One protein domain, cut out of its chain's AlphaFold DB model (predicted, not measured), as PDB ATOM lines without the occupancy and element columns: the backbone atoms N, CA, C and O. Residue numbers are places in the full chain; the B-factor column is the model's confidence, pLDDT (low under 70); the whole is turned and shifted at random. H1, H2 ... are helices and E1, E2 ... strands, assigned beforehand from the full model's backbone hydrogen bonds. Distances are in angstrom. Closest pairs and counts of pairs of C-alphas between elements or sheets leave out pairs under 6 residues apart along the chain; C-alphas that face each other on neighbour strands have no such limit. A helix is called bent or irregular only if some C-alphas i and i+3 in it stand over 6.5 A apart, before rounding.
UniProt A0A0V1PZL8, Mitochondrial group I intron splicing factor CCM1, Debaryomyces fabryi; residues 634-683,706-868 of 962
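This is residues 634 to 683 and 706 to 868 of the 962 residues of the protein "Mitochondrial group I intron splicing factor CCM1" of Debaryomyces fabryi (UniProt A0A0V1PZL8). Read this domain as an elongated bundle of nearly aligned helices: H4, H5, H6 and H7 run up and down with H5 at the core, and H8 lies side by side with H6. H1 lies loosely alongside H4 and H5 with H2 beside it, H3 is at one end of the long axis and the last turns of H6 reach toward the other, and a short parallel pair, E1 and E2, sits by the later half of H6. The 213 printed residues hold, in order, H1 H2 H3 H4 H5 H6 E1 H7 H8 E2, mostly helix. The whole is compact, with a radius of gyration of the C-alphas of 19.1 A and spans of 66 by 41 by 31 A.

Find C-alpha 634 at (62.334, -7.995, -52.698), where H1 begins and runs to 645. H2 is residues 653 to 662, H3 706 to 712, H4 723 to 736 and H5 742 to 754. From C-alpha 768 at (43.251, -12.183, -32.319), H6 runs 46.8 A to residue 799. E1 is residues 810 to 812, and H7, 813 to 837, spans 36.7 A; it is neither bent nor irregular, but only just: C-alphas 818 and 821 are 6.3 A apart. H8 is 846 to 860, 21.2 A long, and E2 is 863 to 865, ending at C-alpha 865 at (47.350, 19.996, -43.992).

Start at H5, a hub with H6. H4 and H5 form a helical hairpin and touch, closest at the C-alphas of Ser 734 and Pro 742, 5.2 A. H5 and H6 form another, opposite ways at a shallow tilt of 15 degrees, with C-alphas 743 and 778 closest at 5.5 A. H7 touches H5, the same way, at C-alphas 744 and 822, 5.0 A. H8 touches H6 at C-alphas 855 and 779, 6.4 A. H1 is close but not clearly touching H2, at C-alphas 641 and 653, 7.5 A, and H4, at 639 and 729, 7.4 A. H3 touches no helix. E1 and E2 are parallel, with N 811 and O 863 at 3.0 A; with H7 and H8 between, they make a strand-helix-strand unit with a right-handed crossover. Every O i to N i+4 pair is within hydrogen-bond range in H1 to H6 and H8; H7 has 17 of 21.

The C-alphas of Gln 707 and Asn 801 are farthest apart, 67.0 A. Residues 684 to 705 are not printed; C-alphas 683 and 706 are 26.0 A apart. Of the links printed whole, H5 to H6 is long. Look for pLDDT under 70 at residues 678 to 683, 706, 739 and 836 to 843.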
ATOM      1  N   GLU A 634      62.001  -6.598 -52.457       91.12
ATOM      2  CA  GLU A 634      62.334  -7.995 -52.698       91.12
ATOM      3  C   GLU A 634      61.934  -8.897 -51.535       91.12
ATOM      4  O   GLU A 634      61.414  -9.990 -51.749       91.12
ATOM      5  N   PHE A 635      62.110  -8.426 -50.299       93.50
ATOM      6  CA  PHE A 635      61.591  -9.104 -49.116       93.50
ATOM      7  C   PHE A 635      60.063  -9.264 -49.173       93.50
ATOM      8  O   PHE A 635      59.554 -10.335 -48.839       93.50
ATOM      9  N   TYR A 636      59.321  -8.250 -49.632       93.19
ATOM     10  CA  TYR A 636      57.863  -8.357 -49.764       93.19
ATOM     11  C   TYR A 636      57.446  -9.362 -50.846       93.19
ATOM     12  O   TYR A 636      56.585 -10.208 -50.609       93.19
ATOM     13  N   LEU A 637      58.119  -9.362 -52.001       92.69
ATOM     14  CA  LEU A 637      57.913 -10.381 -53.038       92.69
ATOM     15  C   LEU A 637      58.256 -11.792 -52.541       92.69
ATOM     16  O   LEU A 637      57.547 -12.755 -52.839       92.69
ATOM     17  N   ALA A 638      59.312 -11.922 -51.736       94.25
ATOM     18  CA  ALA A 638      59.685 -13.183 -51.116       94.25
ATOM     19  C   ALA A 638      58.599 -13.695 -50.154       94.25
ATOM     20  O   ALA A 638      58.313 -14.891 -50.172       94.25
ATOM     21  N   ILE A 639      57.936 -12.826 -49.374       94.81
ATOM     22  CA  ILE A 639      56.776 -13.216 -48.544       94.81
ATOM     23  C   ILE A 639      55.684 -13.847 -49.415       94.81
ATOM     24  O   ILE A 639      55.191 -14.931 -49.098       94.81
ATOM     25  N   TRP A 640      55.341 -13.217 -50.538       93.50
ATOM     26  CA  TRP A 640      54.323 -13.727 -51.457       93.50
ATOM     27  C   TRP A 640      54.700 -15.056 -52.109       93.50
ATOM     28  O   TRP A 640      53.860 -15.953 -52.246       93.50
ATOM     29  N   TYR A 641      55.978 -15.244 -52.439       93.56
ATOM     30  CA  TYR A 641      56.471 -16.553 -52.853       93.56
ATOM     31  C   TYR A 641      56.241 -17.606 -51.762       93.56
ATOM     32  O   TYR A 641      55.757 -18.699 -52.054       93.56
ATOM     33  N   CYS A 642      56.515 -17.271 -50.498       93.81
ATOM     34  CA  CYS A 642      56.328 -18.194 -49.381       93.81
ATOM     35  C   CYS A 642      54.860 -18.585 -49.184       93.81
ATOM     36  O   CYS A 642      54.554 -19.769 -49.039       93.81
ATOM     37  N   LEU A 643      53.950 -17.606 -49.210       92.38
ATOM     38  CA  LEU A 643      52.514 -17.839 -49.045       92.38
ATOM     39  C   LEU A 643      51.952 -18.719 -50.171       92.38
ATOM     40  O   LEU A 643      51.217 -19.667 -49.901       92.38
ATOM     41  N   THR A 644      52.366 -18.471 -51.417       91.06
ATOM     42  CA  THR A 644      51.900 -19.243 -52.582       91.06
ATOM     43  C   THR A 644      52.590 -20.592 -52.756       91.06
ATOM     44  O   THR A 644      52.096 -21.439 -53.495       91.06
ATOM     45  N   LYS A 645      53.775 -20.808 -52.170       90.75
ATOM     46  CA  LYS A 645      54.518 -22.075 -52.294       90.75
ATOM     47  C   LYS A 645      54.265 -23.029 -51.134       90.75
ATOM     48  O   LYS A 645      54.104 -24.217 -51.391       90.75
ATOM     49  N   TRP A 646      54.238 -22.515 -49.906       91.75
ATOM     50  CA  TRP A 646      54.164 -23.314 -48.675       91.75
ATOM     51  C   TRP A 646      52.975 -22.946 -47.786       91.75
ATOM     52  O   TRP A 646      52.569 -23.751 -46.956       91.75
ATOM     53  N   GLY A 647      52.403 -21.749 -47.947       88.19
ATOM     54  CA  GLY A 647      51.261 -21.271 -47.163       88.19
ATOM     55  C   GLY A 647      49.893 -21.772 -47.639       88.19
ATOM     56  O   GLY A 647      48.884 -21.391 -47.064       88.19
ATOM     57  N   GLY A 648      49.813 -22.585 -48.695       86.75
ATOM     58  CA  GLY A 648      48.525 -23.039 -49.236       86.75
ATOM     59  C   GLY A 648      47.577 -21.900 -49.643       86.75
ATOM     60  O   GLY A 648      46.360 -22.078 -49.614       86.75
ATOM     61  N   ILE A 649      48.130 -20.731 -49.987       89.06
ATOM     62  CA  ILE A 649      47.381 -19.568 -50.466       89.06
ATOM     63  C   ILE A 649      47.397 -19.561 -51.995       89.06
ATOM     64  O   ILE A 649      48.456 -19.545 -52.624       89.06
ATOM     65  N   TYR A 650      46.211 -19.537 -52.594       87.25
ATOM     66  CA  TYR A 650      46.022 -19.456 -54.034       87.25
ATOM     67  C   TYR A 650      46.094 -18.006 -54.517       87.25
ATOM     68  O   TYR A 650      45.116 -17.263 -54.454       87.25
ATOM     69  N   VAL A 651      47.259 -17.612 -55.027       85.56
ATOM     70  CA  VAL A 651      47.448 -16.389 -55.818       85.56
ATOM     71  C   VAL A 651      48.390 -16.723 -56.970       85.56
ATOM     72  O   VAL A 651      49.419 -17.379 -56.776       85.56
ATOM     73  N   SER A 652      48.045 -16.291 -58.184       84.06
ATOM     74  CA  SER A 652      48.884 -16.544 -59.352       84.06
ATOM     75  C   SER A 652      50.188 -15.755 -59.269       84.06
ATOM     76  O   SER A 652      50.197 -14.525 -59.229       84.06
ATOM     77  N   ARG A 653      51.324 -16.460 -59.308       86.06
ATOM     78  CA  ARG A 653      52.652 -15.829 -59.283       86.06
ATOM     79  C   ARG A 653      52.909 -14.927 -60.489       86.06
ATOM     80  O   ARG A 653      53.672 -13.979 -60.362       86.06
ATOM     81  N   THR A 654      52.291 -15.199 -61.639       85.25
ATOM     82  CA  THR A 654      52.406 -14.316 -62.810       85.25
ATOM     83  C   THR A 654      51.692 -12.997 -62.582       85.25
ATOM     84  O   THR A 654      52.183 -11.966 -63.022       85.25
ATOM     85  N   ASP A 655      50.560 -13.022 -61.884       84.19
ATOM     86  CA  ASP A 655      49.756 -11.825 -61.643       84.19
ATOM     87  C   ASP A 655      50.434 -10.940 -60.600       84.19
ATOM     88  O   ASP A 655      50.539  -9.739 -60.810       84.19
ATOM     89  N   ILE A 656      51.030 -11.546 -59.565       87.00
ATOM     90  CA  ILE A 656      51.897 -10.849 -58.601       87.00
ATOM     91  C   ILE A 656      53.018 -10.096 -59.330       87.00
ATOM     92  O   ILE A 656      53.254  -8.924 -59.052       87.00
ATOM     93  N   LEU A 657      53.699 -10.749 -60.280       85.81
ATOM     94  CA  LEU A 657      54.780 -10.122 -61.047       85.81
ATOM     95  C   LEU A 657      54.272  -9.012 -61.979       85.81
ATOM     96  O   LEU A 657      54.933  -7.985 -62.100       85.81
ATOM     97  N   LYS A 658      53.106  -9.187 -62.613       85.25
ATOM     98  CA  LYS A 658      52.480  -8.148 -63.448       85.25
ATOM     99  C   LYS A 658      52.140  -6.907 -62.623       85.25
ATOM    100  O   LYS A 658      52.645  -5.832 -62.914       85.25
ATOM    101  N   VAL A 659      51.392  -7.073 -61.529       84.25
ATOM    102  CA  VAL A 659      50.997  -5.961 -60.647       84.25
ATOM    103  C   VAL A 659      52.223  -5.262 -60.056       84.25
ATOM    104  O   VAL A 659      52.292  -4.032 -60.046       84.25
ATOM    105  N   ALA A 660      53.231  -6.029 -59.629       85.19
ATOM    106  CA  ALA A 660      54.492  -5.477 -59.138       85.19
ATOM    107  C   ALA A 660      55.220  -4.626 -60.194       85.19
ATOM    108  O   ALA A 660      55.806  -3.600 -59.841       85.19
ATOM    109  N   ASN A 661      55.169  -5.025 -61.469       82.88
ATOM    110  CA  ASN A 661      55.786  -4.306 -62.586       82.88
ATOM    111  C   ASN A 661      55.005  -3.060 -63.026       82.88
ATOM    112  O   ASN A 661      55.637  -2.108 -63.503       82.88
ATOM    113  N   ASP A 662      53.681  -3.077 -62.872       82.50
ATOM    114  CA  ASP A 662      52.774  -2.019 -63.329       82.50
ATOM    115  C   ASP A 662      52.610  -0.909 -62.280       82.50
ATOM    116  O   ASP A 662      52.771   0.272 -62.579       82.50
ATOM    117  N   ILE A 663      52.315  -1.283 -61.030       78.88
ATOM    118  CA  ILE A 663      51.953  -0.349 -59.948       78.88
ATOM    119  C   ILE A 663      53.148  -0.073 -59.019       78.88
ATOM    120  O   ILE A 663      53.239   0.992 -58.396       78.88
ATOM    121  N   GLY A 664      54.095  -1.012 -58.961       80.94
ATOM    122  CA  GLY A 664      55.242  -0.979 -58.061       80.94
ATOM    123  C   GLY A 664      54.953  -1.629 -56.706       80.94
ATOM    124  O   GLY A 664      53.922  -1.402 -56.082       80.94
ATOM    125  N   VAL A 665      55.931  -2.387 -56.202       83.12
ATOM    126  CA  VAL A 665      55.821  -3.197 -54.971       83.12
ATOM    127  C   VAL A 665      55.430  -2.391 -53.720       83.12
ATOM    128  O   VAL A 665      54.786  -2.923 -52.822       83.12
ATOM    129  N   SER A 666      55.789  -1.104 -53.643       78.69
ATOM    130  CA  SER A 666      55.464  -0.237 -52.497       78.69
ATOM    131  C   SER A 666      53.967   0.045 -52.341       78.69
ATOM    132  O   SER A 666      53.529   0.428 -51.261       78.69
ATOM    133  N   LYS A 667      53.177  -0.150 -53.399       78.19
ATOM    134  CA  LYS A 667      51.720   0.020 -53.385       78.19
ATOM    135  C   LYS A 667      50.966  -1.301 -53.236       78.19
ATOM    136  O   LYS A 667      49.741  -1.278 -53.233       78.19
ATOM    137  N   GLY A 668      51.678  -2.413 -53.062       83.88
ATOM    138  CA  GLY A 668      51.089  -3.745 -53.005       83.88
ATOM    139  C   GLY A 668      51.278  -4.541 -54.293       83.88
ATOM    140  O   GLY A 668      51.791  -4.033 -55.291       83.88
ATOM    141  N   VAL A 669      50.935  -5.826 -54.238       86.44
ATOM    142  CA  VAL A 669      51.098  -6.766 -55.365       86.44
ATOM    143  C   VAL A 669      49.837  -7.577 -55.662       86.44
ATOM    144  O   VAL A 669      49.868  -8.456 -56.524       86.44
ATOM    145  N   LEU A 670      48.735  -7.301 -54.963       85.50
ATOM    146  CA  LEU A 670      47.438  -7.903 -55.246       85.50
ATOM    147  C   LEU A 670      46.556  -6.941 -56.045       85.50
ATOM    148  O   LEU A 670      46.485  -5.751 -55.744       85.50
ATOM    149  N   SER A 671      45.841  -7.465 -57.046       81.44
ATOM    150  CA  SER A 671      44.759  -6.717 -57.697       81.44
ATOM    151  C   SER A 671      43.554  -6.572 -56.764       81.44
ATOM    152  O   SER A 671      43.405  -7.320 -55.791       81.44
ATOM    153  N   GLU A 672      42.670  -5.618 -57.064       77.31
ATOM    154  CA  GLU A 672      41.481  -5.362 -56.241       77.31
ATOM    155  C   GLU A 672      40.563  -6.586 -56.121       77.31
ATOM    156  O   GLU A 672      39.984  -6.809 -55.061       77.31
ATOM    157  N   ASP A 673      40.548  -7.454 -57.136       74.88
ATOM    158  CA  ASP A 673      39.767  -8.700 -57.170       74.88
ATOM    159  C   ASP A 673      40.118  -9.686 -56.039       74.88
ATOM    160  O   ASP A 673      39.332 -10.573 -55.694       74.88
ATOM    161  N   TYR A 674      41.316  -9.564 -55.458       76.19
ATOM    162  CA  TYR A 674      41.767 -10.417 -54.357       76.19
ATOM    163  C   TYR A 674      41.311  -9.922 -52.981       76.19
ATOM    164  O   TYR A 674      41.491 -10.642 -51.991       76.19
ATOM    165  N   PHE A 675      40.695  -8.744 -52.884       81.44
ATOM    166  CA  PHE A 675      40.140  -8.246 -51.632       81.44
ATOM    167  C   PHE A 675      38.679  -8.687 -51.486       81.44
ATOM    168  O   PHE A 675      37.878  -8.525 -52.405       81.44
ATOM    169  N   PRO A 676      38.291  -9.270 -50.340       78.19
ATOM    170  CA  PRO A 676      36.904  -9.623 -50.112       78.19
ATOM    171  C   PRO A 676      36.081  -8.353 -49.863       78.19
ATOM    172  O   PRO A 676      36.394  -7.574 -48.967       78.19
ATOM    173  N   HIS A 677      34.992  -8.181 -50.608       71.81
ATOM    174  CA  HIS A 677      34.000  -7.149 -50.320       71.81
ATOM    175  C   HIS A 677      32.946  -7.686 -49.355       71.81
ATOM    176  O   HIS A 677      32.422  -8.791 -49.534       71.81
ATOM    177  N   TYR A 678      32.620  -6.904 -48.327       68.56
ATOM    178  CA  TYR A 678      31.522  -7.245 -47.438       68.56
ATOM    179  C   TYR A 678      30.188  -7.020 -48.160       68.56
ATOM    180  O   TYR A 678      29.804  -5.891 -48.460       68.56
ATOM    181  N   ILE A 679      29.470  -8.109 -48.446       64.62
ATOM    182  CA  ILE A 679      28.113  -8.058 -48.997       64.62
ATOM    183  C   ILE A 679      27.149  -8.359 -47.854       64.62
ATOM    184  O   ILE A 679      27.110  -9.483 -47.349       64.62
ATOM    185  N   TYR A 680      26.366  -7.358 -47.446       55.00
ATOM    186  CA  TYR A 680      25.301  -7.567 -46.469       55.00
ATOM    187  C   TYR A 680      24.277  -8.556 -47.049       55.00
ATOM    188  O   TYR A 680      23.805  -8.342 -48.174       55.00
ATOM    189  N   PRO A 681      23.912  -9.639 -46.340       50.09
ATOM    190  CA  PRO A 681      22.898 -10.555 -46.830       50.09
ATOM    191  C   PRO A 681      21.562  -9.809 -46.888       50.09
ATOM    192  O   PRO A 681      20.946  -9.534 -45.859       50.09
ATOM    193  N   LYS A 682      21.095  -9.476 -48.098       42.22
ATOM    194  CA  LYS A 682      19.696  -9.085 -48.287       42.22
ATOM    195  C   LYS A 682      18.839 -10.234 -47.750       42.22
ATOM    196  O   LYS A 682      19.024 -11.377 -48.172       42.22
ATOM    197  N   LYS A 683      17.926  -9.948 -46.813       39.94
ATOM    198  CA  LYS A 683      16.824 -10.868 -46.500       39.94
ATOM    199  C   LYS A 683      16.087 -11.057 -47.829       39.94
ATOM    200  O   LYS A 683      15.517 -10.107 -48.354       39.94
ATOM    201  N   PRO A 706      36.348 -23.545 -57.838       68.44
ATOM    202  CA  PRO A 706      37.055 -23.714 -56.562       68.44
ATOM    203  C   PRO A 706      37.834 -25.034 -56.460       68.44
ATOM    204  O   PRO A 706      38.889 -25.082 -55.836       68.44
ATOM    205  N   GLN A 707      37.339 -26.090 -57.113       70.44
ATOM    206  CA  GLN A 707      37.994 -27.397 -57.202       70.44
ATOM    207  C   GLN A 707      39.302 -27.326 -57.999       70.44
ATOM    208  O   GLN A 707      40.340 -27.753 -57.507       70.44
ATOM    209  N   LYS A 708      39.287 -26.693 -59.177       76.62
ATOM    210  CA  LYS A 708      40.495 -26.502 -59.989       76.62
ATOM    211  C   LYS A 708      41.493 -25.553 -59.317       76.62
ATOM    212  O   LYS A 708      42.699 -25.743 -59.438       76.62
ATOM    213  N   LYS A 709      41.019 -24.563 -58.550       73.94
ATOM    214  CA  LYS A 709      41.901 -23.742 -57.703       73.94
ATOM    215  C   LYS A 709      42.545 -24.573 -56.591       73.94
ATOM    216  O   LYS A 709      43.743 -24.432 -56.368       73.94
ATOM    217  N   LEU A 710      41.798 -25.469 -55.942       75.31
ATOM    218  CA  LEU A 710      42.337 -26.380 -54.926       75.31
ATOM    219  C   LEU A 710      43.404 -27.320 -55.508       75.31
ATOM    220  O   LEU A 710      44.444 -27.487 -54.885       75.31
ATOM    221  N   GLU A 711      43.198 -27.859 -56.712       77.81
ATOM    222  CA  GLU A 711      44.191 -28.692 -57.416       77.81
ATOM    223  C   GLU A 711      45.485 -27.935 -57.750       77.81
ATOM    224  O   GLU A 711      46.576 -28.501 -57.709       77.81
ATOM    225  N   LEU A 712      45.375 -26.646 -58.080       80.19
ATOM    226  CA  LEU A 712      46.520 -25.783 -58.380       80.19
ATOM    227  C   LEU A 712      47.215 -25.241 -57.119       80.19
ATOM    228  O   LEU A 712      48.329 -24.721 -57.213       80.19
ATOM    229  N   THR A 713      46.567 -25.326 -55.956       80.38
ATOM    230  CA  THR A 713      47.100 -24.810 -54.692       80.38
ATOM    231  C   THR A 713      47.945 -25.888 -54.019       80.38
ATOM    232  O   THR A 713      47.448 -26.989 -53.788       80.38
ATOM    233  N   PRO A 714      49.213 -25.612 -53.667       82.12
ATOM    234  CA  PRO A 714      50.001 -26.571 -52.904       82.12
ATOM    235  C   PRO A 714      49.389 -26.800 -51.518       82.12
ATOM    236  O   PRO A 714      48.784 -25.899 -50.935       82.12
ATOM    237  N   GLU A 715      49.581 -27.997 -50.966       84.81
ATOM    238  CA  GLU A 715      49.187 -28.279 -49.586       84.81
ATOM    239  C   GLU A 715      49.922 -27.345 -48.612       84.81
ATOM    240  O   GLU A 715      51.087 -26.992 -48.807       84.81
ATOM    241  N   HIS A 716      49.230 -26.925 -47.553       89.00
ATOM    242  CA  HIS A 716      49.825 -26.058 -46.540       89.00
ATOM    243  C   HIS A 716      50.822 -26.829 -45.669       89.00
ATOM    244  O   HIS A 716      50.471 -27.795 -44.989       89.00
ATOM    245  N   GLU A 717      52.058 -26.340 -45.627       87.88
ATOM    246  CA  GLU A 717      53.145 -26.904 -44.834       87.88
ATOM    247  C   GLU A 717      53.347 -26.131 -43.520       87.88
ATOM    248  O   GLU A 717      54.113 -25.166 -43.449       87.88
ATOM    249  N   ALA A 718      52.704 -26.584 -42.441       85.38
ATOM    250  CA  ALA A 718      52.754 -25.910 -41.137       85.38
ATOM    251  C   ALA A 718      54.160 -25.839 -40.494       85.38
ATOM    252  O   ALA A 718      54.409 -24.970 -39.658       85.38
ATOM    253  N   GLU A 719      55.086 -26.733 -40.860       85.38
ATOM    254  CA  GLU A 719      56.482 -26.697 -40.384       85.38
ATOM    255  C   GLU A 719      57.316 -25.592 -41.066       85.38
ATOM    256  O   GLU A 719      58.297 -25.102 -40.492       85.38
ATOM    257  N   THR A 720      56.899 -25.167 -42.264       89.62
ATOM    258  CA  THR A 720      57.563 -24.142 -43.079       89.62
ATOM    259  C   THR A 720      56.936 -22.765 -42.863       89.62
ATOM    260  O   THR A 720      57.657 -21.799 -42.608       89.62
ATOM    261  N   VAL A 721      55.601 -22.667 -42.925       91.94
ATOM    262  CA  VAL A 721      54.847 -21.418 -42.733       91.94
ATOM    263  C   VAL A 721      53.736 -21.630 -41.708       91.94
ATOM    264  O   VAL A 721      52.772 -22.351 -41.953       91.94
ATOM    265  N   ASP A 722      53.850 -20.964 -40.559       92.00
ATOM    266  CA  ASP A 722      52.827 -20.930 -39.512       92.00
ATOM    267  C   ASP A 722      52.271 -19.503 -39.328       92.00
ATOM    268  O   ASP A 722      52.817 -18.521 -39.832       92.00
ATOM    269  N   ILE A 723      51.161 -19.366 -38.598       92.38
ATOM    270  CA  ILE A 723      50.545 -18.047 -38.368       92.38
ATOM    271  C   ILE A 723      51.467 -17.091 -37.588       92.38
ATOM    272  O   ILE A 723      51.414 -15.880 -37.776       92.38
ATOM    273  N   MET A 724      52.358 -17.628 -36.746       92.12
ATOM    274  CA  MET A 724      53.339 -16.830 -36.003       92.12
ATOM    275  C   MET A 724      54.392 -16.218 -36.931       92.12
ATOM    276  O   MET A 724      54.828 -15.088 -36.718       92.12
ATOM    277  N   LEU A 725      54.793 -16.949 -37.970       92.88
ATOM    278  CA  LEU A 725      55.674 -16.449 -39.012       92.88
ATOM    279  C   LEU A 725      55.019 -15.294 -39.775       92.88
ATOM    280  O   LEU A 725      55.681 -14.293 -40.028       92.88
ATOM    281  N   ILE A 726      53.721 -15.390 -40.071       92.88
ATOM    282  CA  ILE A 726      52.981 -14.319 -40.751       92.88
ATOM    283  C   ILE A 726      52.865 -13.070 -39.871       92.88
ATOM    284  O   ILE A 726      53.084 -11.961 -40.349       92.88
ATOM    285  N   GLU A 727      52.598 -13.226 -38.573       93.75
ATOM    286  CA  GLU A 727      52.642 -12.106 -37.621       93.75
ATOM    287  C   GLU A 727      54.025 -11.426 -37.621       93.75
ATOM    288  O   GLU A 727      54.122 -10.198 -37.592       93.75
ATOM    289  N   ASN A 728      55.107 -12.207 -37.739       93.06
ATOM    290  CA  ASN A 728      56.456 -11.666 -37.889       93.06
ATOM    291  C   ASN A 728      56.663 -10.969 -39.249       93.06
ATOM    292  O   ASN A 728      57.323  -9.934 -39.308       93.06
ATOM    293  N   PHE A 729      56.071 -11.473 -40.337       93.75
ATOM    294  CA  PHE A 729      56.073 -10.778 -41.630       93.75
ATOM    295  C   PHE A 729      55.400  -9.411 -41.522       93.75
ATOM    296  O   PHE A 729      56.009  -8.419 -41.912       93.75
ATOM    297  N   ILE A 730      54.214  -9.333 -40.912       93.69
ATOM    298  CA  ILE A 730      53.488  -8.073 -40.682       93.69
ATOM    299  C   ILE A 730      54.336  -7.106 -39.842       93.69
ATOM    300  O   ILE A 730      54.482  -5.934 -40.191       93.69
ATOM    301  N   PHE A 731      54.960  -7.597 -38.766       92.94
ATOM    302  CA  PHE A 731      55.854  -6.788 -37.936       92.94
ATOM    303  C   PHE A 731      57.054  -6.240 -38.726       92.94
ATOM    304  O   PHE A 731      57.387  -5.058 -38.609       92.94
ATOM    305  N   LYS A 732      57.694  -7.074 -39.553       92.00
ATOM    306  CA  LYS A 732      58.838  -6.678 -40.387       92.00
ATOM    307  C   LYS A 732      58.438  -5.714 -41.501       92.00
ATOM    308  O   LYS A 732      59.148  -4.736 -41.712       92.00
ATOM    309  N   VAL A 733      57.291  -5.923 -42.148       91.62
ATOM    310  CA  VAL A 733      56.714  -4.978 -43.118       91.62
ATOM    311  C   VAL A 733      56.510  -3.616 -42.457       91.62
ATOM    312  O   VAL A 733      57.006  -2.611 -42.963       91.62
ATOM    313  N   SER A 734      55.898  -3.592 -41.269       90.62
ATOM    314  CA  SER A 734      55.711  -2.360 -40.502       90.62
ATOM    315  C   SER A 734      57.016  -1.663 -40.143       90.62
ATOM    316  O   SER A 734      56.987  -0.452 -40.010       90.62
ATOM    317  N   LYS A 735      58.129  -2.381 -39.946       87.88
ATOM    318  CA  LYS A 735      59.427  -1.780 -39.601       87.88
ATOM    319  C   LYS A 735      60.187  -1.287 -40.837       87.88
ATOM    320  O   LYS A 735      60.848  -0.255 -40.766       87.88
ATOM    321  N   SER A 736      60.122  -2.033 -41.938       85.19
ATOM    322  CA  SER A 736      60.958  -1.808 -43.123       85.19
ATOM    323  C   SER A 736      60.333  -0.862 -44.150       85.19
ATOM    324  O   SER A 736      61.067  -0.187 -44.863       85.19
ATOM    325  N   PHE A 737      59.002  -0.766 -44.204       83.88
ATOM    326  CA  PHE A 737      58.273   0.076 -45.162       83.88
ATOM    327  C   PHE A 737      57.699   1.348 -44.528       83.88
ATOM    328  O   PHE A 737      56.693   1.856 -44.996       83.88
ATOM    329  N   ASN A 738      58.321   1.911 -43.482       71.62
ATOM    330  CA  ASN A 738      57.794   3.098 -42.777       71.62
ATOM    331  C   ASN A 738      57.402   4.272 -43.704       71.62
ATOM    332  O   ASN A 738      56.499   5.033 -43.368       71.62
ATOM    333  N   ARG A 739      58.051   4.402 -44.870       68.94
ATOM    334  CA  ARG A 739      57.785   5.447 -45.877       68.94
ATOM    335  C   ARG A 739      56.757   5.046 -46.949       68.94
ATOM    336  O   ARG A 739      56.125   5.919 -47.530       68.94
ATOM    337  N   ASP A 740      56.551   3.748 -47.156       70.25
ATOM    338  CA  ASP A 740      55.885   3.140 -48.316       70.25
ATOM    339  C   ASP A 740      54.585   2.422 -47.890       70.25
ATOM    340  O   ASP A 740      54.424   1.221 -48.084       70.25
ATOM    341  N   ALA A 741      53.679   3.153 -47.232       81.19
ATOM    342  CA  ALA A 741      52.329   2.700 -46.855       81.19
ATOM    343  C   ALA A 741      52.240   1.276 -46.231       81.19
ATOM    344  O   ALA A 741      51.550   0.399 -46.759       81.19
ATOM    345  N   PRO A 742      52.871   1.027 -45.067       89.19
ATOM    346  CA  PRO A 742      52.978  -0.314 -44.486       89.19
ATOM    347  C   PRO A 742      51.626  -0.936 -44.094       89.19
ATOM    348  O   PRO A 742      51.503  -2.161 -44.079       89.19
ATOM    349  N   SER A 743      50.605  -0.123 -43.794       91.81
ATOM    350  CA  SER A 743      49.242  -0.610 -43.533       91.81
ATOM    351  C   SER A 743      48.611  -1.297 -44.740       91.81
ATOM    352  O   SER A 743      47.957  -2.322 -44.560       91.81
ATOM    353  N   ASN A 744      48.833  -0.793 -45.956       91.25
ATOM    354  CA  ASN A 744      48.288  -1.394 -47.169       91.25
ATOM    355  C   ASN A 744      48.877  -2.795 -47.395       91.25
ATOM    356  O   ASN A 744      48.146  -3.769 -47.545       91.25
ATOM    357  N   LEU A 745      50.204  -2.915 -47.294       92.56
ATOM    358  CA  LEU A 745      50.925  -4.185 -47.434       92.56
ATOM    359  C   LEU A 745      50.518  -5.206 -46.354       92.56
ATOM    360  O   LEU A 745      50.321  -6.387 -46.632       92.56
ATOM    361  N   ALA A 746      50.351  -4.760 -45.103       93.75
ATOM    362  CA  ALA A 746      49.848  -5.618 -44.030       93.75
ATOM    363  C   ALA A 746      48.397  -6.071 -44.283       93.75
ATOM    364  O   ALA A 746      48.046  -7.218 -43.992       93.75
ATOM    365  N   THR A 747      47.571  -5.189 -44.852       93.25
ATOM    366  CA  THR A 747      46.176  -5.476 -45.205       93.25
ATOM    367  C   THR A 747      46.085  -6.483 -46.347       93.25
ATOM    368  O   THR A 747      45.259  -7.382 -46.267       93.25
ATOM    369  N   GLU A 748      46.961  -6.420 -47.354       92.62
ATOM    370  CA  GLU A 748      47.042  -7.433 -48.419       92.62
ATOM    371  C   GLU A 748      47.332  -8.836 -47.872       92.62
ATOM    372  O   GLU A 748      46.648  -9.806 -48.216       92.62
ATOM    373  N   ILE A 749      48.323  -8.946 -46.977       93.19
ATOM    374  CA  ILE A 749      48.652 -10.218 -46.322       93.19
ATOM    375  C   ILE A 749      47.416 -10.741 -45.583       93.19
ATOM    376  O   ILE A 749      47.041 -11.898 -45.760       93.19
ATOM    377  N   PHE A 750      46.742  -9.894 -44.800       93.06
ATOM    378  CA  PHE A 750      45.542 -10.284 -44.057       93.06
ATOM    379  C   PHE A 750      44.371 -10.676 -44.964       93.06
ATOM    380  O   PHE A 750      43.738 -11.708 -44.733       93.06
ATOM    381  N   ALA A 751      44.120  -9.904 -46.022       91.12
ATOM    382  CA  ALA A 751      43.075 -10.164 -47.002       91.12
ATOM    383  C   ALA A 751      43.236 -11.557 -47.619       91.12
ATOM    384  O   ALA A 751      42.268 -12.315 -47.682       91.12
ATOM    385  N   SER A 752      44.468 -11.950 -47.961       89.88
ATOM    386  CA  SER A 752      44.740 -13.276 -48.528       89.88
ATOM    387  C   SER A 752      44.446 -14.441 -47.578       89.88
ATOM    388  O   SER A 752      44.111 -15.531 -48.041       89.88
ATOM    389  N   LEU A 753      44.520 -14.222 -46.260       89.94
ATOM    390  CA  LEU A 753      44.180 -15.232 -45.254       89.94
ATOM    391  C   LEU A 753      42.672 -15.360 -45.049       89.94
ATOM    392  O   LEU A 753      42.185 -16.436 -44.700       89.94
ATOM    393  N   VAL A 754      41.934 -14.267 -45.224       88.31
ATOM    394  CA  VAL A 754      40.493 -14.221 -44.960       88.31
ATOM    395  C   VAL A 754      39.672 -14.510 -46.216       88.31
ATOM    396  O   VAL A 754      38.565 -15.038 -46.110       88.31
ATOM    397  N   ASN A 755      40.159 -14.218 -47.417       86.00
ATOM    398  CA  ASN A 755      39.384 -14.414 -48.639       86.00
ATOM    399  C   ASN A 755      39.217 -15.926 -48.968       86.00
ATOM    400  O   ASN A 755      40.212 -16.650 -48.995       86.00
ATOM    401  N   PRO A 756      37.994 -16.471 -49.205       78.19
ATOM    402  CA  PRO A 756      37.806 -17.888 -49.538       78.19
ATOM    403  C   PRO A 756      38.373 -18.248 -50.902       78.19
ATOM    404  O   PRO A 756      38.638 -19.420 -51.152       78.19
ATOM    405  N   SER A 757      38.479 -17.265 -51.801       80.50
ATOM    406  CA  SER A 757      38.993 -17.490 -53.148       80.50
ATOM    407  C   SER A 757      40.501 -17.742 -53.142       80.50
ATOM    408  O   SER A 757      40.991 -18.444 -54.026       80.50
ATOM    409  N   THR A 758      41.212 -17.213 -52.139       82.94
ATOM    410  CA  THR A 758      42.658 -17.370 -51.951       82.94
ATOM    411  C   THR A 758      42.984 -18.454 -50.925       82.94
ATOM    412  O   THR A 758      43.818 -19.311 -51.186       82.94
ATOM    413  N   ASN A 759      42.320 -18.476 -49.767       85.12
ATOM    414  CA  ASN A 759      42.562 -19.450 -48.699       85.12
ATOM    415  C   ASN A 759      41.503 -20.562 -48.700       85.12
ATOM    416  O   ASN A 759      40.623 -20.636 -47.837       85.12
ATOM    417  N   ILE A 760      41.586 -21.428 -49.707       79.94
ATOM    418  CA  ILE A 760      40.579 -22.464 -49.978       79.94
ATOM    419  C   ILE A 760      40.618 -23.564 -48.908       79.94
ATOM    420  O   ILE A 760      39.575 -24.033 -48.449       79.94
ATOM    421  N   SER A 761      41.823 -23.954 -48.485       75.81
ATOM    422  CA  SER A 761      42.060 -25.020 -47.505       75.81
ATOM    423  C   SER A 761      41.724 -24.601 -46.068       75.81
ATOM    424  O   SER A 761      41.489 -25.463 -45.220       75.81
ATOM    425  N   LYS A 762      41.675 -23.287 -45.788       79.88
ATOM    426  CA  LYS A 762      41.420 -22.686 -44.464       79.88
ATOM    427  C   LYS A 762      42.389 -23.145 -43.370       79.88
ATOM    428  O   LYS A 762      42.084 -23.028 -42.183       79.88
ATOM    429  N   THR A 763      43.549 -23.674 -43.742       80.81
ATOM    430  CA  THR A 763      44.520 -24.215 -42.782       80.81
ATOM    431  C   THR A 763      45.289 -23.104 -42.064       80.81
ATOM    432  O   THR A 763      45.553 -23.212 -40.867       80.81
ATOM    433  N   LEU A 764      45.585 -21.999 -42.758       86.50
ATOM    434  CA  LEU A 764      46.157 -20.782 -42.176       86.50
ATOM    435  C   LEU A 764      45.052 -19.787 -41.840       86.50
ATOM    436  O   LEU A 764      44.502 -19.145 -42.727       86.50
ATOM    437  N   SER A 765      44.727 -19.645 -40.557       87.25
ATOM    438  CA  SER A 765      43.703 -18.708 -40.080       87.25
ATOM    439  C   SER A 765      44.302 -17.627 -39.173       87.25
ATOM    440  O   SER A 765      45.176 -17.937 -38.355       87.25
ATOM    441  N   PRO A 766      43.853 -16.361 -39.293       90.06
ATOM    442  CA  PRO A 766      44.246 -15.297 -38.376       90.06
ATOM    443  C   PRO A 766      43.842 -15.592 -36.931       90.06
ATOM    444  O   PRO A 766      42.813 -16.214 -36.669       90.06
ATOM    445  N   ARG A 767      44.652 -15.116 -35.983       91.25
ATOM    446  CA  ARG A 767      44.343 -15.122 -34.545       91.25
ATOM    447  C   ARG A 767      44.020 -13.701 -34.084       91.25
ATOM    448  O   ARG A 767      44.416 -12.753 -34.763       91.25
ATOM    449  N   PRO A 768      43.455 -13.519 -32.877       89.44
ATOM    450  CA  PRO A 768      43.251 -12.183 -32.319       89.44
ATOM    451  C   PRO A 768      44.512 -11.312 -32.320       89.44
ATOM    452  O   PRO A 768      44.483 -10.178 -32.777       89.44
ATOM    453  N   LYS A 769      45.664 -11.899 -31.970       90.75
ATOM    454  CA  LYS A 769      46.963 -11.210 -32.023       90.75
ATOM    455  C   LYS A 769      47.378 -10.766 -33.430       90.75
ATOM    456  O   LYS A 769      48.133  -9.805 -33.568       90.75
ATOM    457  N   THR A 770      46.934 -11.470 -34.471       92.56
ATOM    458  CA  THR A 770      47.198 -11.100 -35.867       92.56
ATOM    459  C   THR A 770      46.445  -9.817 -36.222       92.56
ATOM    460  O   THR A 770      47.029  -8.916 -36.816       92.56
ATOM    461  N   ILE A 771      45.186  -9.705 -35.788       93.19
ATOM    462  CA  ILE A 771      44.342  -8.514 -35.957       93.19
ATOM    463  C   ILE A 771      44.935  -7.334 -35.167       93.19
ATOM    464  O   ILE A 771      45.153  -6.263 -35.737       93.19
ATOM    465  N   ASP A 772      45.322  -7.554 -33.904       91.81
ATOM    466  CA  ASP A 772      45.983  -6.538 -33.068       91.81
ATOM    467  C   ASP A 772      47.278  -6.015 -33.708       91.81
ATOM    468  O   ASP A 772      47.585  -4.821 -33.655       91.81
ATOM    469  N   SER A 773      48.041  -6.908 -34.349       92.38
ATOM    470  CA  SER A 773      49.273  -6.542 -35.049       92.38
ATOM    471  C   SER A 773      48.998  -5.581 -36.205       92.38
ATOM    472  O   SER A 773      49.756  -4.629 -36.370       92.38
ATOM    473  N   ILE A 774      47.910  -5.770 -36.960       95.06
ATOM    474  CA  ILE A 774      47.532  -4.891 -38.080       95.06
ATOM    475  C   ILE A 774      47.076  -3.526 -37.562       95.06
ATOM    476  O   ILE A 774      47.583  -2.506 -38.031       95.06
ATOM    477  N   PHE A 775      46.219  -3.482 -36.537       95.12
ATOM    478  CA  PHE A 775      45.860  -2.224 -35.870       95.12
ATOM    479  C   PHE A 775      47.100  -1.478 -35.348       95.12
ATOM    480  O   PHE A 775      47.207  -0.255 -35.489       95.12
ATOM    481  N   SER A 776      48.084  -2.206 -34.806       93.81
ATOM    482  CA  SER A 776      49.369  -1.630 -34.396       93.81
ATOM    483  C   SER A 776      50.141  -1.018 -35.571       93.81
ATOM    484  O   SER A 776      50.743   0.041 -35.393       93.81
ATOM    485  N   VAL A 777      50.105  -1.624 -36.768       94.56
ATOM    486  CA  VAL A 777      50.719  -1.052 -37.983       94.56
ATOM    487  C   VAL A 777      50.075   0.288 -38.342       94.56
ATOM    488  O   VAL A 777      50.800   1.266 -38.524       94.56
ATOM    489  N   PHE A 778      48.739   0.368 -38.373       94.31
ATOM    490  CA  PHE A 778      48.022   1.623 -38.641       94.31
ATOM    491  C   PHE A 778      48.402   2.725 -37.645       94.31
ATOM    492  O   PHE A 778      48.751   3.838 -38.042       94.31
ATOM    493  N   MET A 779      48.406   2.408 -36.347       93.19
ATOM    494  CA  MET A 779      48.787   3.373 -35.314       93.19
ATOM    495  C   MET A 779      50.242   3.832 -35.454       93.19
ATOM    496  O   MET A 779      50.514   5.031 -35.396       93.19
ATOM    497  N   LYS A 780      51.187   2.911 -35.679       92.19
ATOM    498  CA  LYS A 780      52.604   3.252 -35.894       92.19
ATOM    499  C   LYS A 780      52.803   4.136 -37.120       92.19
ATOM    500  O   LYS A 780      53.581   5.084 -37.051       92.19
ATOM    501  N   GLN A 781      52.081   3.871 -38.206       91.38
ATOM    502  CA  GLN A 781      52.130   4.693 -39.413       91.38
ATOM    503  C   GLN A 781      51.627   6.118 -39.146       91.38
ATOM    504  O   GLN A 781      52.286   7.075 -39.538       91.38
ATOM    505  N   LEU A 782      50.528   6.281 -38.400       91.19
ATOM    506  CA  LEU A 782      50.050   7.604 -37.979       91.19
ATOM    507  C   LEU A 782      51.057   8.345 -37.094       91.19
ATOM    508  O   LEU A 782      51.219   9.560 -37.221       91.19
ATOM    509  N   HIS A 783      51.733   7.645 -36.182       90.25
ATOM    510  CA  HIS A 783      52.810   8.239 -35.388       90.25
ATOM    511  C   HIS A 783      53.962   8.706 -36.279       90.25
ATOM    512  O   HIS A 783      54.369   9.860 -36.181       90.25
ATOM    513  N   HIS A 784      54.393   7.857 -37.213       88.94
ATOM    514  CA  HIS A 784      55.450   8.193 -38.157       88.94
ATOM    515  C   HIS A 784      55.108   9.414 -39.021       88.94
ATOM    516  O   HIS A 784      55.957  10.283 -39.202       88.94
ATOM    517  N   TYR A 785      53.870   9.522 -39.512       89.81
ATOM    518  CA  TYR A 785      53.417  10.689 -40.274       89.81
ATOM    519  C   TYR A 785      53.469  11.977 -39.458       89.81
ATOM    520  O   TYR A 785      54.041  12.958 -39.927       89.81
ATOM    521  N   ASN A 786      52.963  11.960 -38.221       88.94
ATOM    522  CA  ASN A 786      53.033  13.130 -37.344       88.94
ATOM    523  C   ASN A 786      54.493  13.569 -37.114       88.94
ATOM    524  O   ASN A 786      54.810  14.745 -37.282       88.94
ATOM    525  N   ASP A 787      55.383  12.626 -36.792       87.56
ATOM    526  CA  ASP A 787      56.792  12.922 -36.514       87.56
ATOM    527  C   ASP A 787      57.535  13.410 -37.774       87.56
ATOM    528  O   ASP A 787      58.304  14.371 -37.722       87.56
ATOM    529  N   SER A 788      57.290  12.780 -38.930       87.00
ATOM    530  CA  SER A 788      57.915  13.156 -40.204       87.00
ATOM    531  C   SER A 788      57.461  14.534 -40.671       87.00
ATOM    532  O   SER A 788      58.288  15.335 -41.107       87.00
ATOM    533  N   ASN A 789      56.163  14.833 -40.570       87.62
ATOM    534  CA  ASN A 789      55.619  16.121 -40.990       87.62
ATOM    535  C   ASN A 789      56.119  17.243 -40.078       87.62
ATOM    536  O   ASN A 789      56.537  18.289 -40.576       87.62
ATOM    537  N   TYR A 790      56.156  17.002 -38.763       86.56
ATOM    538  CA  TYR A 790      56.711  17.946 -37.797       86.56
ATOM    539  C   TYR A 790      58.180  18.263 -38.100       86.56
ATOM    540  O   TYR A 790      58.543  19.432 -38.223       86.56
ATOM    541  N   ASN A 791      59.015  17.234 -38.291       86.19
ATOM    542  CA  ASN A 791      60.438  17.412 -38.588       86.19
ATOM    543  C   ASN A 791      60.670  18.127 -39.924       86.19
ATOM    544  O   ASN A 791      61.506  19.027 -39.994       86.19
ATOM    545  N   ARG A 792      59.916  17.767 -40.972       85.38
ATOM    546  CA  ARG A 792      59.996  18.412 -42.291       85.38
ATOM    547  C   ARG A 792      59.672  19.902 -42.197       85.38
ATOM    548  O   ARG A 792      60.501  20.729 -42.563       85.38
ATOM    549  N   GLN A 793      58.514  20.247 -41.636       82.94
ATOM    550  CA  GLN A 793      58.082  21.641 -41.518       82.94
ATOM    551  C   GLN A 793      58.989  22.452 -40.579       82.94
ATOM    552  O   GLN A 793      59.217  23.638 -40.811       82.94
ATOM    553  N   PHE A 794      59.525  21.826 -39.527       84.00
ATOM    554  CA  PHE A 794      60.484  22.463 -38.626       84.00
ATOM    555  C   PHE A 794      61.787  22.827 -39.350       84.00
ATOM    556  O   PHE A 794      62.266  23.956 -39.226       84.00
ATOM    557  N   LEU A 795      62.343  21.898 -40.135       83.94
ATOM    558  CA  LEU A 795      63.548  22.139 -40.931       83.94
ATOM    559  C   LEU A 795      63.317  23.218 -41.996       83.94
ATOM    560  O   LEU A 795      64.141  24.121 -42.120       83.94
ATOM    561  N   GLU A 796      62.185  23.180 -42.700       84.00
ATOM    562  CA  GLU A 796      61.819  24.187 -43.706       84.00
ATOM    563  C   GLU A 796      61.694  25.597 -43.098       84.00
ATOM    564  O   GLU A 796      62.225  26.562 -43.648       84.00
ATOM    565  N   LYS A 797      61.031  25.744 -41.941       83.56
ATOM    566  CA  LYS A 797      60.898  27.050 -41.268       83.56
ATOM    567  C   LYS A 797      62.221  27.557 -40.708       83.56
ATOM    568  O   LYS A 797      62.484  28.755 -40.792       83.56
ATOM    569  N   ARG A 798      63.066  26.658 -40.192       84.50
ATOM    570  CA  ARG A 798      64.420  26.997 -39.738       84.50
ATOM    571  C   ARG A 798      65.288  27.490 -40.894       84.50
ATOM    572  O   ARG A 798      65.992  28.473 -40.723       84.50
ATOM    573  N   GLN A 799      65.212  26.854 -42.063       85.88
ATOM    574  CA  GLN A 799      65.914  27.319 -43.267       85.88
ATOM    575  C   GLN A 799      65.419  28.694 -43.737       85.88
ATOM    576  O   GLN A 799      66.206  29.486 -44.241       85.88
ATOM    577  N   LYS A 800      64.129  28.993 -43.544       87.00
ATOM    578  CA  LYS A 800      63.509  30.276 -43.913       87.00
ATOM    579  C   LYS A 800      63.583  31.355 -42.818       87.00
ATOM    580  O   LYS A 800      63.048  32.436 -43.028       87.00
ATOM    581  N   ASN A 801      64.211  31.087 -41.666       81.94
ATOM    582  CA  ASN A 801      64.261  31.980 -40.494       81.94
ATOM    583  C   ASN A 801      62.879  32.471 -39.995       81.94
ATOM    584  O   ASN A 801      62.739  33.600 -39.532       81.94
ATOM    585  N   ILE A 802      61.847  31.621 -40.066       86.62
ATOM    586  CA  ILE A 802      60.476  31.944 -39.622       86.62
ATOM    587  C   ILE A 802      60.225  31.349 -38.219       86.62
ATOM    588  O   ILE A 802      60.641  30.212 -37.969       86.62
ATOM    589  N   PRO A 803      59.511  32.044 -37.303       77.31
ATOM    590  CA  PRO A 803      59.132  31.494 -35.999       77.31
ATOM    591  C   PRO A 803      58.348  30.174 -36.103       77.31
ATOM    592  O   PRO A 803      57.500  29.963 -36.980       77.31
ATOM    593  N   ASN A 804      58.644  29.253 -35.182       74.69
ATOM    594  CA  ASN A 804      58.146  27.884 -35.240       74.69
ATOM    595  C   ASN A 804      56.692  27.746 -34.747       74.69
ATOM    596  O   ASN A 804      56.448  27.377 -33.603       74.69
ATOM    597  N   ASN A 805      55.736  27.954 -35.652       74.62
ATOM    598  CA  ASN A 805      54.317  27.641 -35.435       74.62
ATOM    599  C   ASN A 805      53.907  26.305 -36.092       74.62
ATOM    600  O   ASN A 805      52.891  26.252 -36.782       74.62
ATOM    601  N   THR A 806      54.736  25.252 -36.055       74.50
ATOM    602  CA  THR A 806      54.339  23.951 -36.634       74.50
ATOM    603  C   THR A 806      53.388  23.194 -35.703       74.50
ATOM    604  O   THR A 806      53.651  23.079 -34.501       74.50
ATOM    605  N   PRO A 807      52.270  22.653 -36.219       77.62
ATOM    606  CA  PRO A 807      51.413  21.785 -35.426       77.62
ATOM    607  C   PRO A 807      52.194  20.531 -35.015       77.62
ATOM    608  O   PRO A 807      52.801  19.857 -35.844       77.62
ATOM    609  N   LYS A 808      52.146  20.179 -33.724       80.06
ATOM    610  CA  LYS A 808      52.809  18.971 -33.191       80.06
ATOM    611  C   LYS A 808      52.255  17.666 -33.781       80.06
ATOM    612  O   LYS A 808      52.881  16.621 -33.648       80.06
ATOM    613  N   LYS A 809      51.048  17.705 -34.348       86.19
ATOM    614  CA  LYS A 809      50.368  16.566 -34.969       86.19
ATOM    615  C   LYS A 809      49.731  17.038 -36.267       86.19
ATOM    616  O   LYS A 809      48.759  17.788 -36.216       86.19
ATOM    617  N   SER A 810      50.262  16.603 -37.399       88.25
ATOM    618  CA  SER A 810      49.724  16.923 -38.718       88.25
ATOM    619  C   SER A 810      49.774  15.724 -39.652       88.25
ATOM    620  O   SER A 810      50.660  14.874 -39.547       88.25
ATOM    621  N   ILE A 811      48.803  15.659 -40.559       89.81
ATOM    622  CA  ILE A 811      48.687  14.630 -41.597       89.81
ATOM    623  C   ILE A 811      48.384  15.339 -42.919       89.81
ATOM    624  O   ILE A 811      47.556  16.248 -42.945       89.81
ATOM    625  N   THR A 812      49.062  14.953 -44.000       89.12
ATOM    626  CA  THR A 812      48.831  15.529 -45.335       89.12
ATOM    627  C   THR A 812      47.677  14.840 -46.069       89.12
ATOM    628  O   THR A 812      47.394  13.669 -45.804       89.12
ATOM    629  N   GLY A 813      47.048  15.513 -47.040       87.56
ATOM    630  CA  GLY A 813      46.030  14.895 -47.904       87.56
ATOM    631  C   GLY A 813      46.521  13.606 -48.579       87.56
ATOM    632  O   GLY A 813      45.880  12.562 -48.488       87.56
ATOM    633  N   SER A 814      47.745  13.615 -49.116       87.38
ATOM    634  CA  SER A 814      48.385  12.425 -49.702       87.38
ATOM    635  C   SER A 814      48.537  11.250 -48.723       87.38
ATOM    636  O   SER A 814      48.412  10.090 -49.114       87.38
ATOM    637  N   GLN A 815      48.775  11.520 -47.436       90.25
ATOM    638  CA  GLN A 815      48.851  10.489 -46.395       90.25
ATOM    639  C   GLN A 815      47.462   9.942 -46.032       90.25
ATOM    640  O   GLN A 815      47.327   8.737 -45.806       90.25
ATOM    641  N   LEU A 816      46.431  10.798 -46.012       90.44
ATOM    642  CA  LEU A 816      45.033  10.389 -45.819       90.44
ATOM    643  C   LEU A 816      44.556   9.484 -46.959       90.44
ATOM    644  O   LEU A 816      43.983   8.424 -46.699       90.44
ATOM    645  N   GLN A 817      44.889   9.842 -48.201       89.06
ATOM    646  CA  GLN A 817      44.571   9.060 -49.393       89.06
ATOM    647  C   GLN A 817      45.235   7.673 -49.401       89.06
ATOM    648  O   GLN A 817      44.728   6.762 -50.043       89.06
ATOM    649  N   LEU A 818      46.333   7.465 -48.668       87.44
ATOM    650  CA  LEU A 818      46.964   6.147 -48.527       87.44
ATOM    651  C   LEU A 818      46.365   5.321 -47.377       87.44
ATOM    652  O   LEU A 818      46.161   4.112 -47.516       87.44
ATOM    653  N   ILE A 819      46.094   5.947 -46.228       91.38
ATOM    654  CA  ILE A 819      45.694   5.216 -45.017       91.38
ATOM    655  C   ILE A 819      44.204   4.869 -44.984       91.38
ATOM    656  O   ILE A 819      43.854   3.777 -44.537       91.38
ATOM    657  N   LEU A 820      43.326   5.752 -45.471       92.75
ATOM    658  CA  LEU A 820      41.877   5.550 -45.407       92.75
ATOM    659  C   LEU A 820      41.381   4.407 -46.310       92.75
ATOM    660  O   LEU A 820      40.624   3.578 -45.801       92.75
ATOM    661  N   PRO A 821      41.820   4.258 -47.583       91.19
ATOM    662  CA  PRO A 821      41.426   3.093 -48.379       91.19
ATOM    663  C   PRO A 821      41.928   1.787 -47.764       91.19
ATOM    664  O   PRO A 821      41.199   0.800 -47.730       91.19
ATOM    665  N   SER A 822      43.157   1.791 -47.237       91.69
ATOM    666  CA  SER A 822      43.743   0.631 -46.561       91.69
ATOM    667  C   SER A 822      42.921   0.237 -45.333       91.69
ATOM    668  O   SER A 822      42.665  -0.944 -45.113       91.69
ATOM    669  N   LEU A 823      42.464   1.223 -44.551       94.06
ATOM    670  CA  LEU A 823      41.608   0.998 -43.388       94.06
ATOM    671  C   LEU A 823      40.250   0.418 -43.798       94.06
ATOM    672  O   LEU A 823      39.812  -0.546 -43.181       94.06
ATOM    673  N   ILE A 824      39.617   0.944 -44.851       91.94
ATOM    674  CA  ILE A 824      38.360   0.393 -45.387       91.94
ATOM    675  C   ILE A 824      38.556  -1.071 -45.797       91.94
ATOM    676  O   ILE A 824      37.846  -1.939 -45.295       91.94
ATOM    677  N   LYS A 825      39.572  -1.364 -46.623       90.88
ATOM    678  CA  LYS A 825      39.890  -2.733 -47.068       90.88
ATOM    679  C   LYS A 825      40.127  -3.672 -45.882       90.88
ATOM    680  O   LYS A 825      39.669  -4.815 -45.892       90.88
ATOM    681  N   PHE A 826      40.808  -3.199 -44.839       93.50
ATOM    682  CA  PHE A 826      41.032  -3.978 -43.624       93.50
ATOM    683  C   PHE A 826      39.737  -4.257 -42.856       93.50
ATOM    684  O   PHE A 826      39.508  -5.400 -42.457       93.50
ATOM    685  N   MET A 827      38.881  -3.249 -42.676       91.50
ATOM    686  CA  MET A 827      37.601  -3.409 -41.985       91.50
ATOM    687  C   MET A 827      36.666  -4.352 -42.750       91.50
ATOM    688  O   MET A 827      36.056  -5.220 -42.128       91.50
ATOM    689  N   ASP A 828      36.637  -4.289 -44.082       89.00
ATOM    690  CA  ASP A 828      35.890  -5.235 -44.921       89.00
ATOM    691  C   ASP A 828      36.366  -6.675 -44.690       89.00
ATOM    692  O   ASP A 828      35.566  -7.580 -44.434       89.00
ATOM    693  N   CYS A 829      37.687  -6.885 -44.689       89.62
ATOM    694  CA  CYS A 829      38.279  -8.183 -44.378       89.62
ATOM    695  C   CYS A 829      37.916  -8.647 -42.959       89.62
ATOM    696  O   CYS A 829      37.577  -9.814 -42.763       89.62
ATOM    697  N   LEU A 830      37.960  -7.757 -41.965       90.06
ATOM    698  CA  LEU A 830      37.629  -8.083 -40.577       90.06
ATOM    699  C   LEU A 830      36.163  -8.516 -40.439       90.06
ATOM    700  O   LEU A 830      35.882  -9.553 -39.840       90.06
ATOM    701  N   MET A 831      35.238  -7.785 -41.064       85.88
ATOM    702  CA  MET A 831      33.814  -8.131 -41.071       85.88
ATOM    703  C   MET A 831      33.575  -9.496 -41.722       85.88
ATOM    704  O   MET A 831      32.822 -10.324 -41.205       85.88
ATOM    705  N   VAL A 832      34.262  -9.784 -42.828       84.19
ATOM    706  CA  VAL A 832      34.190 -11.081 -43.512       84.19
ATOM    707  C   VAL A 832      34.777 -12.221 -42.664       84.19
ATOM    708  O   VAL A 832      34.299 -13.355 -42.742       84.19
ATOM    709  N   HIS A 833      35.793 -11.950 -41.844       85.00
ATOM    710  CA  HIS A 833      36.362 -12.928 -40.915       85.00
ATOM    711  C   HIS A 833      35.386 -13.265 -39.776       85.00
ATOM    712  O   HIS A 833      35.075 -14.440 -39.560       85.00
ATOM    713  N   GLU A 834      34.851 -12.247 -39.100       81.50
ATOM    714  CA  GLU A 834      33.970 -12.400 -37.932       81.50
ATOM    715  C   GLU A 834      32.615 -13.030 -38.297       81.50
ATOM    716  O   GLU A 834      32.107 -13.913 -37.598       81.50
ATOM    717  N   THR A 835      32.050 -12.668 -39.453       71.69
ATOM    718  CA  THR A 835      30.760 -13.209 -39.922       71.69
ATOM    719  C   THR A 835      30.797 -14.698 -40.264       71.69
ATOM    720  O   THR A 835      29.757 -15.356 -40.282       71.69
ATOM    721  N   ARG A 836      31.982 -15.280 -40.474       59.81
ATOM    722  CA  ARG A 836      32.142 -16.728 -40.693       59.81
ATOM    723  C   ARG A 836      32.226 -17.537 -39.408       59.81
ATOM    724  O   ARG A 836      31.979 -18.743 -39.450       59.81
ATOM    725  N   GLY A 837      32.588 -16.900 -38.295       51.56
ATOM    726  CA  GLY A 837      32.749 -17.550 -36.996       51.56
ATOM    727  C   GLY A 837      31.440 -17.708 -36.219       51.56
ATOM    728  O   GLY A 837      31.310 -18.660 -35.449       51.56
ATOM    729  N   GLN A 838      30.453 -16.826 -36.431       45.47
ATOM    730  CA  GLN A 838      29.224 -16.796 -35.629       45.47
ATOM    731  C   GLN A 838      27.943 -16.876 -36.467       45.47
ATOM    732  O   GLN A 838      27.667 -16.047 -37.332       45.47
ATOM    733  N   ARG A 839      27.088 -17.861 -36.157       38.22
ATOM    734  CA  ARG A 839      25.707 -17.893 -36.652       38.22
ATOM    735  C   ARG A 839      24.902 -16.785 -35.949       38.22
ATOM    736  O   ARG A 839      24.598 -16.907 -34.769       38.22
ATOM    737  N   LYS A 840      24.488 -15.777 -36.723       42.75
ATOM    738  CA  LYS A 840      23.338 -14.869 -36.498       42.75
ATOM    739  C   LYS A 840      23.461 -13.645 -35.568       42.75
ATOM    740  O   LYS A 840      22.466 -12.939 -35.460       42.75
ATOM    741  N   LYS A 841      24.614 -13.300 -34.985       47.47
ATOM    742  CA  LYS A 841      24.831 -11.958 -34.390       47.47
ATOM    743  C   LYS A 841      26.279 -11.523 -34.623       47.47
ATOM    744  O   LYS A 841      27.170 -12.002 -33.935       47.47
ATOM    745  N   SER A 842      26.537 -10.687 -35.627       49.75
ATOM    746  CA  SER A 842      27.883 -10.180 -35.925       49.75
ATOM    747  C   SER A 842      28.283  -9.116 -34.903       49.75
ATOM    748  O   SER A 842      28.132  -7.922 -35.147       49.75
ATOM    749  N   ILE A 843      28.759  -9.545 -33.738       63.19
ATOM    750  CA  ILE A 843      29.400  -8.647 -32.777       63.19
ATOM    751  C   ILE A 843      30.902  -8.824 -32.971       63.19
ATOM    752  O   ILE A 843      31.477  -9.826 -32.549       63.19
ATOM    753  N   VAL A 844      31.519  -7.865 -33.662       76.12
ATOM    754  CA  VAL A 844      32.978  -7.714 -33.681       76.12
ATOM    755  C   VAL A 844      33.454  -7.548 -32.233       76.12
ATOM    756  O   VAL A 844      32.784  -6.885 -31.442       76.12
ATOM    757  N   SER A 845      34.591  -8.151 -31.871       84.31
ATOM    758  CA  SER A 845      35.142  -8.027 -30.513       84.31
ATOM    759  C   SER A 845      35.269  -6.561 -30.079       84.31
ATOM    760  O   SER A 845      35.756  -5.725 -30.846       84.31
ATOM    761  N   ASN A 846      34.898  -6.262 -28.827       86.69
ATOM    762  CA  ASN A 846      35.013  -4.923 -28.240       86.69
ATOM    763  C   ASN A 846      36.436  -4.352 -28.382       86.69
ATOM    764  O   ASN A 846      36.592  -3.179 -28.709       86.69
ATOM    765  N   ASP A 847      37.463  -5.191 -28.216       87.44
ATOM    766  CA  ASP A 847      38.872  -4.786 -28.322       87.44
ATOM    767  C   ASP A 847      39.213  -4.219 -29.716       87.44
ATOM    768  O   ASP A 847      40.018  -3.289 -29.853       87.44
ATOM    769  N   TYR A 848      38.581  -4.747 -30.770       91.00
ATOM    770  CA  TYR A 848      38.785  -4.280 -32.143       91.00
ATOM    771  C   TYR A 848      38.065  -2.959 -32.392       91.00
ATOM    772  O   TYR A 848      38.632  -2.071 -33.026       91.00
ATOM    773  N   VAL A 849      36.854  -2.798 -31.849       89.81
ATOM    774  CA  VAL A 849      36.113  -1.531 -31.931       89.81
ATOM    775  C   VAL A 849      36.859  -0.427 -31.181       89.81
ATOM    776  O   VAL A 849      37.014   0.675 -31.705       89.81
ATOM    777  N   GLU A 850      37.411  -0.717 -30.000       91.56
ATOM    778  CA  GLU A 850      38.271   0.227 -29.280       91.56
ATOM    779  C   GLU A 850      39.530   0.592 -30.076       91.56
ATOM    780  O   GLU A 850      39.912   1.762 -30.134       91.56
ATOM    781  N   SER A 851      40.178  -0.392 -30.705       93.69
ATOM    782  CA  SER A 851      41.372  -0.164 -31.527       93.69
ATOM    783  C   SER A 851      41.066   0.710 -32.746       93.69
ATOM    784  O   SER A 851      41.824   1.638 -33.038       93.69
ATOM    785  N   TYR A 852      39.927   0.482 -33.402       94.94
ATOM    786  CA  TYR A 852      39.412   1.335 -34.471       94.94
ATOM    787  C   TYR A 852      39.114   2.759 -33.973       94.94
ATOM    788  O   TYR A 852      39.590   3.732 -34.562       94.94
ATOM    789  N   ASN A 853      38.415   2.902 -32.841       94.25
ATOM    790  CA  ASN A 853      38.096   4.208 -32.255       94.25
ATOM    791  C   ASN A 853      39.361   5.023 -31.963       94.25
ATOM    792  O   ASN A 853      39.416   6.207 -32.294       94.25
ATOM    793  N   ARG A 854      40.418   4.390 -31.436       94.75
ATOM    794  CA  ARG A 854      41.714   5.050 -31.197       94.75
ATOM    795  C   ARG A 854      42.344   5.597 -32.481       94.75
ATOM    796  O   ARG A 854      42.943   6.673 -32.433       94.75
ATOM    797  N   ILE A 855      42.214   4.895 -33.610       94.69
ATOM    798  CA  ILE A 855      42.708   5.357 -34.918       94.69
ATOM    799  C   ILE A 855      41.928   6.595 -35.369       94.69
ATOM    800  O   ILE A 855      42.538   7.619 -35.681       94.69
ATOM    801  N   ILE A 856      40.594   6.536 -35.353       95.19
ATOM    802  CA  ILE A 856      39.743   7.644 -35.805       95.19
ATOM    803  C   ILE A 856      39.891   8.876 -34.904       95.19
ATOM    804  O   ILE A 856      40.085   9.989 -35.395       95.19
ATOM    805  N   GLU A 857      39.901   8.702 -33.582       94.00
ATOM    806  CA  GLU A 857      40.183   9.797 -32.648       94.00
ATOM    807  C   GLU A 857      41.549  10.432 -32.906       94.00
ATOM    808  O   GLU A 857      41.710  11.650 -32.790       94.00
ATOM    809  N   ARG A 858      42.558   9.624 -33.253       91.81
ATOM    810  CA  ARG A 858      43.889  10.136 -33.575       91.81
ATOM    811  C   ARG A 858      43.872  10.964 -34.856       91.81
ATOM    812  O   ARG A 858      44.511  12.013 -34.853       91.81
ATOM    813  N   LEU A 859      43.139  10.537 -35.887       92.31
ATOM    814  CA  LEU A 859      42.962  11.301 -37.126       92.31
ATOM    815  C   LEU A 859      42.343  12.677 -36.856       92.31
ATOM    816  O   LEU A 859      42.856  13.666 -37.366       92.31
ATOM    817  N   TYR A 860      41.315  12.767 -36.005       91.00
ATOM    818  CA  TYR A 860      40.706  14.058 -35.652       91.00
ATOM    819  C   TYR A 860      41.557  14.928 -34.725       91.00
ATOM    820  O   TYR A 860      41.391  16.144 -34.701       91.00
ATOM    821  N   ARG A 861      42.444  14.326 -33.923       89.81
ATOM    822  CA  ARG A 861      43.397  15.063 -33.072       89.81
ATOM    823  C   ARG A 861      44.597  15.606 -33.854       89.81
ATOM    824  O   ARG A 861      45.404  16.326 -33.262       89.81
ATOM    825  N   SER A 862      44.760  15.220 -35.115       89.69
ATOM    826  CA  SER A 862      45.799  15.725 -36.011       89.69
ATOM    827  C   SER A 862      45.234  16.826 -36.905       89.69
ATOM    828  O   SER A 862      44.112  16.724 -37.388       89.69
ATOM    829  N   THR A 863      46.019  17.870 -37.159       87.88
ATOM    830  CA  THR A 863      45.665  18.913 -38.128       87.88
ATOM    831  C   THR A 863      45.833  18.373 -39.547       87.88
ATOM    832  O   THR A 863      46.905  17.868 -39.886       87.88
ATOM    833  N   TRP A 864      44.794  18.461 -40.375       90.06
ATOM    834  CA  TRP A 864      44.869  18.058 -41.779       90.06
ATOM    835  C   TRP A 864      45.462  19.219 -42.584       90.06
ATOM    836  O   TRP A 864      44.935  20.327 -42.567       90.06
ATOM    837  N   SER A 865      46.618  18.995 -43.204       82.38
ATOM    838  CA  SER A 865      47.350  19.996 -43.992       82.38
ATOM    839  C   SER A 865      47.339  19.616 -45.467       82.38
ATOM    840  O   SER A 865      47.370  18.427 -45.769       82.38
ATOM    841  N   GLU A 866      47.379  20.594 -46.375       80.12
ATOM    842  CA  GLU A 866      47.373  20.330 -47.829       80.12
ATOM    843  C   GLU A 866      46.109  19.543 -48.258       80.12
ATOM    844  O   GLU A 866      46.201  18.570 -49.002       80.12
ATOM    845  N   VAL A 867      44.939  19.914 -47.719       81.88
ATOM    846  CA  VAL A 867      43.636  19.310 -48.053       81.88
ATOM    847  C   VAL A 867      42.728  20.389 -48.629       81.88
ATOM    848  O   VAL A 867      42.519  21.421 -47.994       81.88
ATOM    849  N   GLU A 868      42.208  20.154 -49.831       82.81
ATOM    850  CA  GLU A 868      41.177  20.992 -50.443       82.81
ATOM    851  C   GLU A 868      39.792  20.643 -49.871       82.81
ATOM    852  O   GLU A 868      39.548  19.506 -49.461       82.81
TER     853      GLU A 868